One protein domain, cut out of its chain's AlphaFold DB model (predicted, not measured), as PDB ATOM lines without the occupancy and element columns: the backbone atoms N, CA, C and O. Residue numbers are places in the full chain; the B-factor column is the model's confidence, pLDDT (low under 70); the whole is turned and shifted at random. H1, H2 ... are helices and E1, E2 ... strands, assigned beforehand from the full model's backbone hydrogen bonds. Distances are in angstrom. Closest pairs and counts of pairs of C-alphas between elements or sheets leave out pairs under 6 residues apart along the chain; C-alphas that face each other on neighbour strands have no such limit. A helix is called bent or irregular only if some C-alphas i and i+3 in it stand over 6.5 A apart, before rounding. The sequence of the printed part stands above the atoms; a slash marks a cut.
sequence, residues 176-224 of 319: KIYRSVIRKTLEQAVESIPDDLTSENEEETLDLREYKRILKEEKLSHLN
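Overview. This is residues 176 to 224 of the 319 residues of a protein of Leptolyngbya sp. SIO1D8 (UniProt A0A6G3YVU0). The model is a long, narrow rod folded back on itself: helices H1 and H2 run side by side in opposite ways, and the small strand hairpin of E1 and E2 makes the other end of the rod. At the far tip the loop between the two strands sticks out, with residues 199 to 204 standing free. The printed part has 49 residues with two named helices and two named strands, in the order H1, E1, E2, H2, and the two strands make an antiparallel sheet of order E1 - E2. The class is mostly helix. The whole is loose, with a radius of gyration of the C-alphas of 13.4 A, and the C-alphas span 45 by 16 by 12 A.

Along the chain. The printed part begins with H1, residues 176 to 191, which measures 21.7 A from first to last C-alpha, from C-alpha 176 at (198.666, 225.974, 190.143) to C-alpha 191 at (213.472, 228.777, 174.519). H1 has a kink of 31 degrees near residue 183 and is only just irregular, with C-alphas 180 and 183 6.6 A apart. E1 follows as residues 196 to 198, 6.7 A long, and E2 as residues 205 to 207, 6.5 A long. H2, residues 209 to 222, is 19.9 A long and ends with C-alpha 222 at (196.878, 221.088, 176.685). It too is only just irregular, with C-alphas 217 and 220 6.8 A apart.

Arrangement. H1 and H2 touch, with 9 pairs of C-alphas within 8 A. Their closest C-alphas are those of Glu 187 and Lys 216, 6.2 A apart. They run opposite ways at a shallow tilt of 20 degrees. A tight link of 4 residues joins H1 to E1. E1 and E2 form a hairpin, antiparallel at 159 degrees between their directions. The C-alphas of Asp 196 and Asp 207 face each other at 4.7 A, and those of Thr 198 and Thr 205 at 4.6 A. N 197 and O 206 are within hydrogen-bond range at 3.0 A, and so are N 206 and O 197 at 3.0 A. A tight link of 1 residue joins E2 to H2. The closest C-alphas of E1 and H2 are those of Asp 196 and Arg 209, 7.5 A apart. H1 and E2 are apart. Of the O i to N i+4 pairs, 10 of 12 in H1 and 7 of 10 in H2 are within hydrogen-bond range.

Size, cuts and confidence. The two C-alphas farthest apart are those of Lys 176 and Glu 203, 44.6 A, while the first and last printed C-alphas, Lys 176 and Asn 224, are 11.0 A apart. The printed part has no cut, and no link is long; the one from E1 to E2, with 6 residues, is short. The mean pLDDT of the printed part is 88.7, and residues 200 to 203 are under 70.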
ATOM      1  N   LYS A 176     197.630 225.112 189.565       93.38
ATOM      2  CA  LYS A 176     198.666 225.974 190.143       93.38
ATOM      3  C   LYS A 176     200.049 225.337 190.014       93.38
ATOM      4  O   LYS A 176     200.932 225.981 189.458       93.38
ATOM      5  N   ILE A 177     200.197 224.077 190.434       94.25
ATOM      6  CA  ILE A 177     201.450 223.307 190.354       94.25
ATOM      7  C   ILE A 177     201.920 223.193 188.903       94.25
ATOM      8  O   ILE A 177     203.075 223.498 188.597       94.25
ATOM      9  N   TYR A 178     201.010 222.834 187.992       95.31
ATOM     10  CA  TYR A 178     201.328 222.740 186.571       95.31
ATOM     11  C   TYR A 178     201.856 224.068 186.020       95.31
ATOM     12  O   TYR A 178     202.895 224.100 185.369       95.31
ATOM     13  N   ARG A 179     201.176 225.183 186.314       92.75
ATOM     14  CA  ARG A 179     201.580 226.510 185.830       92.75
ATOM     15  C   ARG A 179     202.895 226.992 186.431       92.75
ATOM     16  O   ARG A 179     203.682 227.602 185.717       92.75
ATOM     17  N   SER A 180     203.116 226.790 187.729       93.62
ATOM     18  CA  SER A 180     204.277 227.364 188.414       93.62
ATOM     19  C   SER A 180     205.556 226.564 188.216       93.62
ATOM     20  O   SER A 180     206.625 227.165 188.244       93.62
ATOM     21  N   VAL A 181     205.448 225.243 188.045       94.44
ATOM     22  CA  VAL A 181     206.601 224.342 187.938       94.44
ATOM     23  C   VAL A 181     206.722 223.824 186.510       94.44
ATOM     24  O   VAL A 181     207.581 224.277 185.764       94.44
ATOM     25  N   ILE A 182     205.817 222.934 186.100       95.44
ATOM     26  CA  ILE A 182     205.956 222.162 184.858       95.44
ATOM     27  C   ILE A 182     205.954 223.063 183.623       95.44
ATOM     28  O   ILE A 182     206.857 222.980 182.795       95.44
ATOM     29  N   ARG A 183     204.976 223.969 183.512       93.69
ATOM     30  CA  ARG A 183     204.842 224.859 182.356       93.69
ATOM     31  C   ARG A 183     206.053 225.774 182.203       93.69
ATOM     32  O   ARG A 183     206.545 225.903 181.092       93.69
ATOM     33  N   LYS A 184     206.563 226.351 183.298       93.81
ATOM     34  CA  LYS A 184     207.760 227.205 183.253       93.81
ATOM     35  C   LYS A 184     208.995 226.431 182.798       93.81
ATOM     36  O   LYS A 184     209.743 226.932 181.966       93.81
ATOM     37  N   THR A 185     209.185 225.210 183.298       94.94
ATOM     38  CA  THR A 185     210.290 224.344 182.865       94.94
ATOM     39  C   THR A 185     210.191 224.016 181.374       94.94
ATOM     40  O   THR A 185     211.187 224.085 180.658       94.94
ATOM     41  N   LEU A 186     208.990 223.709 180.876       95.50
ATOM     42  CA  LEU A 186     208.772 223.438 179.453       95.50
ATOM     43  C   LEU A 186     208.966 224.692 178.588       95.50
ATOM     44  O   LEU A 186     209.567 224.600 177.526       95.50
ATOM     45  N   GLU A 187     208.520 225.865 179.039       94.81
ATOM     46  CA  GLU A 187     208.745 227.137 178.336       94.81
ATOM     47  C   GLU A 187     210.242 227.461 178.208       94.81
ATOM     48  O   GLU A 187     210.672 227.909 177.146       94.81
ATOM     49  N   GLN A 188     211.042 227.179 179.245       94.75
ATOM     50  CA  GLN A 188     212.505 227.299 179.196       94.75
ATOM     51  C   GLN A 188     213.132 226.312 178.203       94.75
ATOM     52  O   GLN A 188     214.012 226.696 177.435       94.75
ATOM     53  N   ALA A 189     212.657 225.064 178.172       94.69
ATOM     54  CA  ALA A 189     213.115 224.082 177.193       94.69
ATOM     55  C   ALA A 189     212.787 224.517 175.752       94.69
ATOM     56  O   ALA A 189     213.638 224.401 174.875       94.69
ATOM     57  N   VAL A 190     211.603 225.091 175.507       94.31
ATOM     58  CA  VAL A 190     211.250 225.646 174.187       94.31
ATOM     59  C   VAL A 190     212.136 226.838 173.820       94.31
ATOM     60  O   VAL A 190     212.476 226.998 172.654       94.31
ATOM     61  N   GLU A 191     212.544 227.667 174.785       93.25
ATOM     62  CA  GLU A 191     213.472 228.777 174.519       93.25
ATOM     63  C   GLU A 191     214.863 228.301 174.091       93.25
ATOM     64  O   GLU A 191     215.509 228.960 173.286       93.25
ATOM     65  N   SER A 192     215.300 227.138 174.581       93.44
ATOM     66  CA  SER A 192     216.586 226.552 174.185       93.44
ATOM     67  C   SER A 192     216.619 226.018 172.748       93.44
ATOM     68  O   SER A 192     217.697 225.705 172.247       93.44
ATOM     69  N   ILE A 193     215.463 225.921 172.079       92.06
ATOM     70  CA  ILE A 193     215.387 225.582 170.656       92.06
ATOM     71  C   ILE A 193     215.903 226.791 169.848       92.06
ATOM     72  O   ILE A 193     215.403 227.902 170.074       92.06
ATOM     73  N   PRO A 194     216.866 226.597 168.921       91.38
ATOM     74  CA  PRO A 194     217.328 227.649 168.016       91.38
ATOM     75  C   PRO A 194     216.171 228.325 167.273       91.38
ATOM     76  O   PRO A 194     215.152 227.694 166.989       91.38
ATOM     77  N   ASP A 195     216.324 229.611 166.967       90.94
ATOM     78  CA  ASP A 195     215.332 230.355 166.182       90.94
ATOM     79  C   ASP A 195     215.293 229.897 164.723       90.94
ATOM     80  O   ASP A 195     214.268 230.038 164.061       90.94
ATOM     81  N   ASP A 196     216.389 229.324 164.247       88.69
ATOM     82  CA  ASP A 196     216.568 228.848 162.894       88.69
ATOM     83  C   ASP A 196     217.350 227.533 162.877       88.69
ATOM     84  O   ASP A 196     218.165 227.251 163.760       88.69
ATOM     85  N   LEU A 197     217.060 226.695 161.884       85.00
ATOM     86  CA  LEU A 197     217.732 225.416 161.700       85.00
ATOM     87  C   LEU A 197     218.154 225.272 160.240       85.00
ATOM     88  O   LEU A 197     217.309 225.175 159.350       85.00
ATOM     89  N   THR A 198     219.461 225.265 159.999       79.06
ATOM     90  CA  THR A 198     220.043 224.962 158.686       79.06
ATOM     91  C   THR A 198     220.338 223.467 158.627       79.06
ATOM     92  O   THR A 198     221.038 222.940 159.497       79.06
ATOM     93  N   SER A 199     219.777 222.755 157.647       72.50
ATOM     94  CA  SER A 199     220.074 221.329 157.476       72.50
ATOM     95  C   SER A 199     221.492 221.158 156.916       72.50
ATOM     96  O   SER A 199     221.942 221.963 156.105       72.50
ATOM     97  N   GLU A 200     222.216 220.109 157.327       67.38
ATOM     98  CA  GLU A 200     223.595 219.861 156.859       67.38
ATOM     99  C   GLU A 200     223.697 219.630 155.334       67.38
ATOM    100  O   GLU A 200     224.801 219.635 154.797       67.38
ATOM    101  N   ASN A 201     222.566 219.447 154.633       66.56
ATOM    102  CA  ASN A 201     222.513 219.073 153.217       66.56
ATOM    103  C   ASN A 201     221.672 220.016 152.320       66.56
ATOM    104  O   ASN A 201     221.540 219.718 151.133       66.56
ATOM    105  N   GLU A 202     221.111 221.126 152.820       60.94
ATOM    106  CA  GLU A 202     220.262 222.044 152.028       60.94
ATOM    107  C   GLU A 202     220.608 223.529 152.276       60.94
ATOM    108  O   GLU A 202     220.949 223.920 153.388       60.94
ATOM    109  N   GLU A 203     220.484 224.373 151.238       63.56
ATOM    110  CA  GLU A 203     220.675 225.843 151.296       63.56
ATOM    111  C   GLU A 203     219.547 226.582 152.054       63.56
ATOM    112  O   GLU A 203     219.586 227.804 152.203       63.56
ATOM    113  N   GLU A 204     218.526 225.863 152.524       71.69
ATOM    114  CA  GLU A 204     217.322 226.440 153.111       71.69
ATOM    115  C   GLU A 204     217.408 226.463 154.645       71.69
ATOM    116  O   GLU A 204     217.675 225.460 155.308       71.69
ATOM    117  N   THR A 205     217.202 227.648 155.220       80.75
ATOM    118  CA  THR A 205     217.159 227.856 156.670       80.75
ATOM    119  C   THR A 205     215.705 227.895 157.117       80.75
ATOM    120  O   THR A 205     214.942 228.752 156.671       80.75
ATOM    121  N   LEU A 206     215.317 226.973 157.998       86.06
ATOM    122  CA  LEU A 206     213.949 226.886 158.495       86.06
ATOM    123  C   LEU A 206     213.763 227.817 159.703       86.06
ATOM    124  O   LEU A 206     214.414 227.618 160.725       86.06
ATOM    125  N   ASP A 207     212.862 228.799 159.606       90.19
ATOM    126  CA  ASP A 207     212.480 229.664 160.735       90.19
ATOM    127  C   ASP A 207     211.563 228.902 161.711       90.19
ATOM    128  O   ASP A 207     210.466 228.455 161.360       90.19
ATOM    129  N   LEU A 208     212.015 228.754 162.956       92.00
ATOM    130  CA  LEU A 208     211.330 228.034 164.028       92.00
ATOM    131  C   LEU A 208     210.610 228.959 165.015       92.00
ATOM    132  O   LEU A 208     209.974 228.466 165.953       92.00
ATOM    133  N   ARG A 209     210.655 230.284 164.843       92.75
ATOM    134  CA  ARG A 209     210.039 231.232 165.791       92.75
ATOM    135  C   ARG A 209     208.541 231.015 165.934       92.75
ATOM    136  O   ARG A 209     208.027 230.974 167.053       92.75
ATOM    137  N   GLU A 210     207.851 230.809 164.816       92.12
ATOM    138  CA  GLU A 210     206.414 230.532 164.827       92.12
ATOM    139  C   GLU A 210     206.110 229.173 165.473       92.12
ATOM    140  O   GLU A 210     205.177 229.043 166.266       92.12
ATOM    141  N   TYR A 211     206.959 228.170 165.238       91.50
ATOM    142  CA  TYR A 211     206.847 226.872 165.901       91.50
ATOM    143  C   TYR A 211     207.017 226.991 167.427       91.50
ATOM    144  O   TYR A 211     206.197 226.466 168.188       91.50
ATOM    145  N   LYS A 212     208.022 227.750 167.894       94.00
ATOM    146  CA  LYS A 212     208.233 228.069 169.320       94.00
ATOM    147  C   LYS A 212     207.015 228.786 169.914       94.00
ATOM    148  O   LYS A 212     206.594 228.441 171.024       94.00
ATOM    149  N   ARG A 213     206.425 229.743 169.187       93.94
ATOM    150  CA  ARG A 213     205.209 230.462 169.608       93.94
ATOM    151  C   ARG A 213     204.033 229.503 169.796       93.94
ATOM    152  O   ARG A 213     203.459 229.466 170.884       93.94
ATOM    153  N   ILE A 214     203.735 228.667 168.797       93.69
ATOM    154  CA  ILE A 214     202.640 227.680 168.845       93.69
ATOM    155  C   ILE A 214     202.822 226.707 170.015       93.69
ATOM    156  O   ILE A 214     201.859 226.391 170.722       93.69
ATOM    157  N   LEU A 215     204.051 226.236 170.262       93.69
ATOM    158  CA  LEU A 215     204.329 225.375 171.410       93.69
ATOM    159  C   LEU A 215     203.941 226.065 172.720       93.69
ATOM    160  O   LEU A 215     203.150 225.508 173.487       93.69
ATOM    161  N   LYS A 216     204.450 227.279 172.959       91.06
ATOM    162  CA  LYS A 216     204.222 228.023 174.207       91.06
ATOM    163  C   LYS A 216     202.760 228.419 174.399       91.06
ATOM    164  O   LYS A 216     202.213 228.231 175.488       91.06
ATOM    165  N   GLU A 217     202.135 228.974 173.372       88.44
ATOM    166  CA  GLU A 217     200.813 229.596 173.485       88.44
ATOM    167  C   GLU A 217     199.679 228.574 173.417       88.44
ATOM    168  O   GLU A 217     198.726 228.678 174.188       88.44
ATOM    169  N   GLU A 218     199.804 227.542 172.579       88.06
ATOM    170  CA  GLU A 218     198.727 226.578 172.349       88.06
ATOM    171  C   GLU A 218     199.026 225.230 173.010       88.06
ATOM    172  O   GLU A 218     198.285 224.778 173.891       88.06
ATOM    173  N   LYS A 219     200.132 224.574 172.630       92.06
ATOM    174  CA  LYS A 219     200.354 223.150 172.952       92.06
ATOM    175  C   LYS A 219     200.638 222.902 174.429       92.06
ATOM    176  O   LYS A 219     200.042 221.993 175.012       92.06
ATOM    177  N   LEU A 220     201.484 223.719 175.062       93.19
ATOM    178  CA  LEU A 220     201.859 223.535 176.469       93.19
ATOM    179  C   LEU A 220     200.663 223.653 177.427       93.19
ATOM    180  O   LEU A 220     200.702 223.102 178.520       93.19
ATOM    181  N   SER A 221     199.581 224.347 177.072       85.44
ATOM    182  CA  SER A 221     198.362 224.387 177.905       85.44
ATOM    183  C   SER A 221     197.659 223.036 177.971       85.44
ATOM    184  O   SER A 221     197.130 222.670 179.019       85.44
ATOM    185  N   HIS A 222     197.649 222.315 176.850       88.00
ATOM    186  CA  HIS A 222     196.878 221.088 176.685       88.00
ATOM    187  C   HIS A 222     197.543 219.866 177.320       88.00
ATOM    188  O   HIS A 222     196.850 218.893 177.591       88.00
ATOM    189  N   LEU A 223     198.845 219.915 177.619       92.19
ATOM    190  CA  LEU A 223     199.566 218.784 178.222       92.19
ATOM    191  C   LEU A 223     199.065 218.412 179.625       92.19
ATOM    192  O   LEU A 223     199.264 217.284 180.057       92.19
ATOM    193  N   ASN A 224     198.414 219.339 180.339       93.31
ATOM    194  CA  ASN A 224     197.807 219.041 181.639       93.31
ATOM    195  C   ASN A 224     196.336 218.624 181.547       93.31
ATOM    196  O   ASN A 224     195.708 218.415 182.579       93.31
TER     197      ASN A 224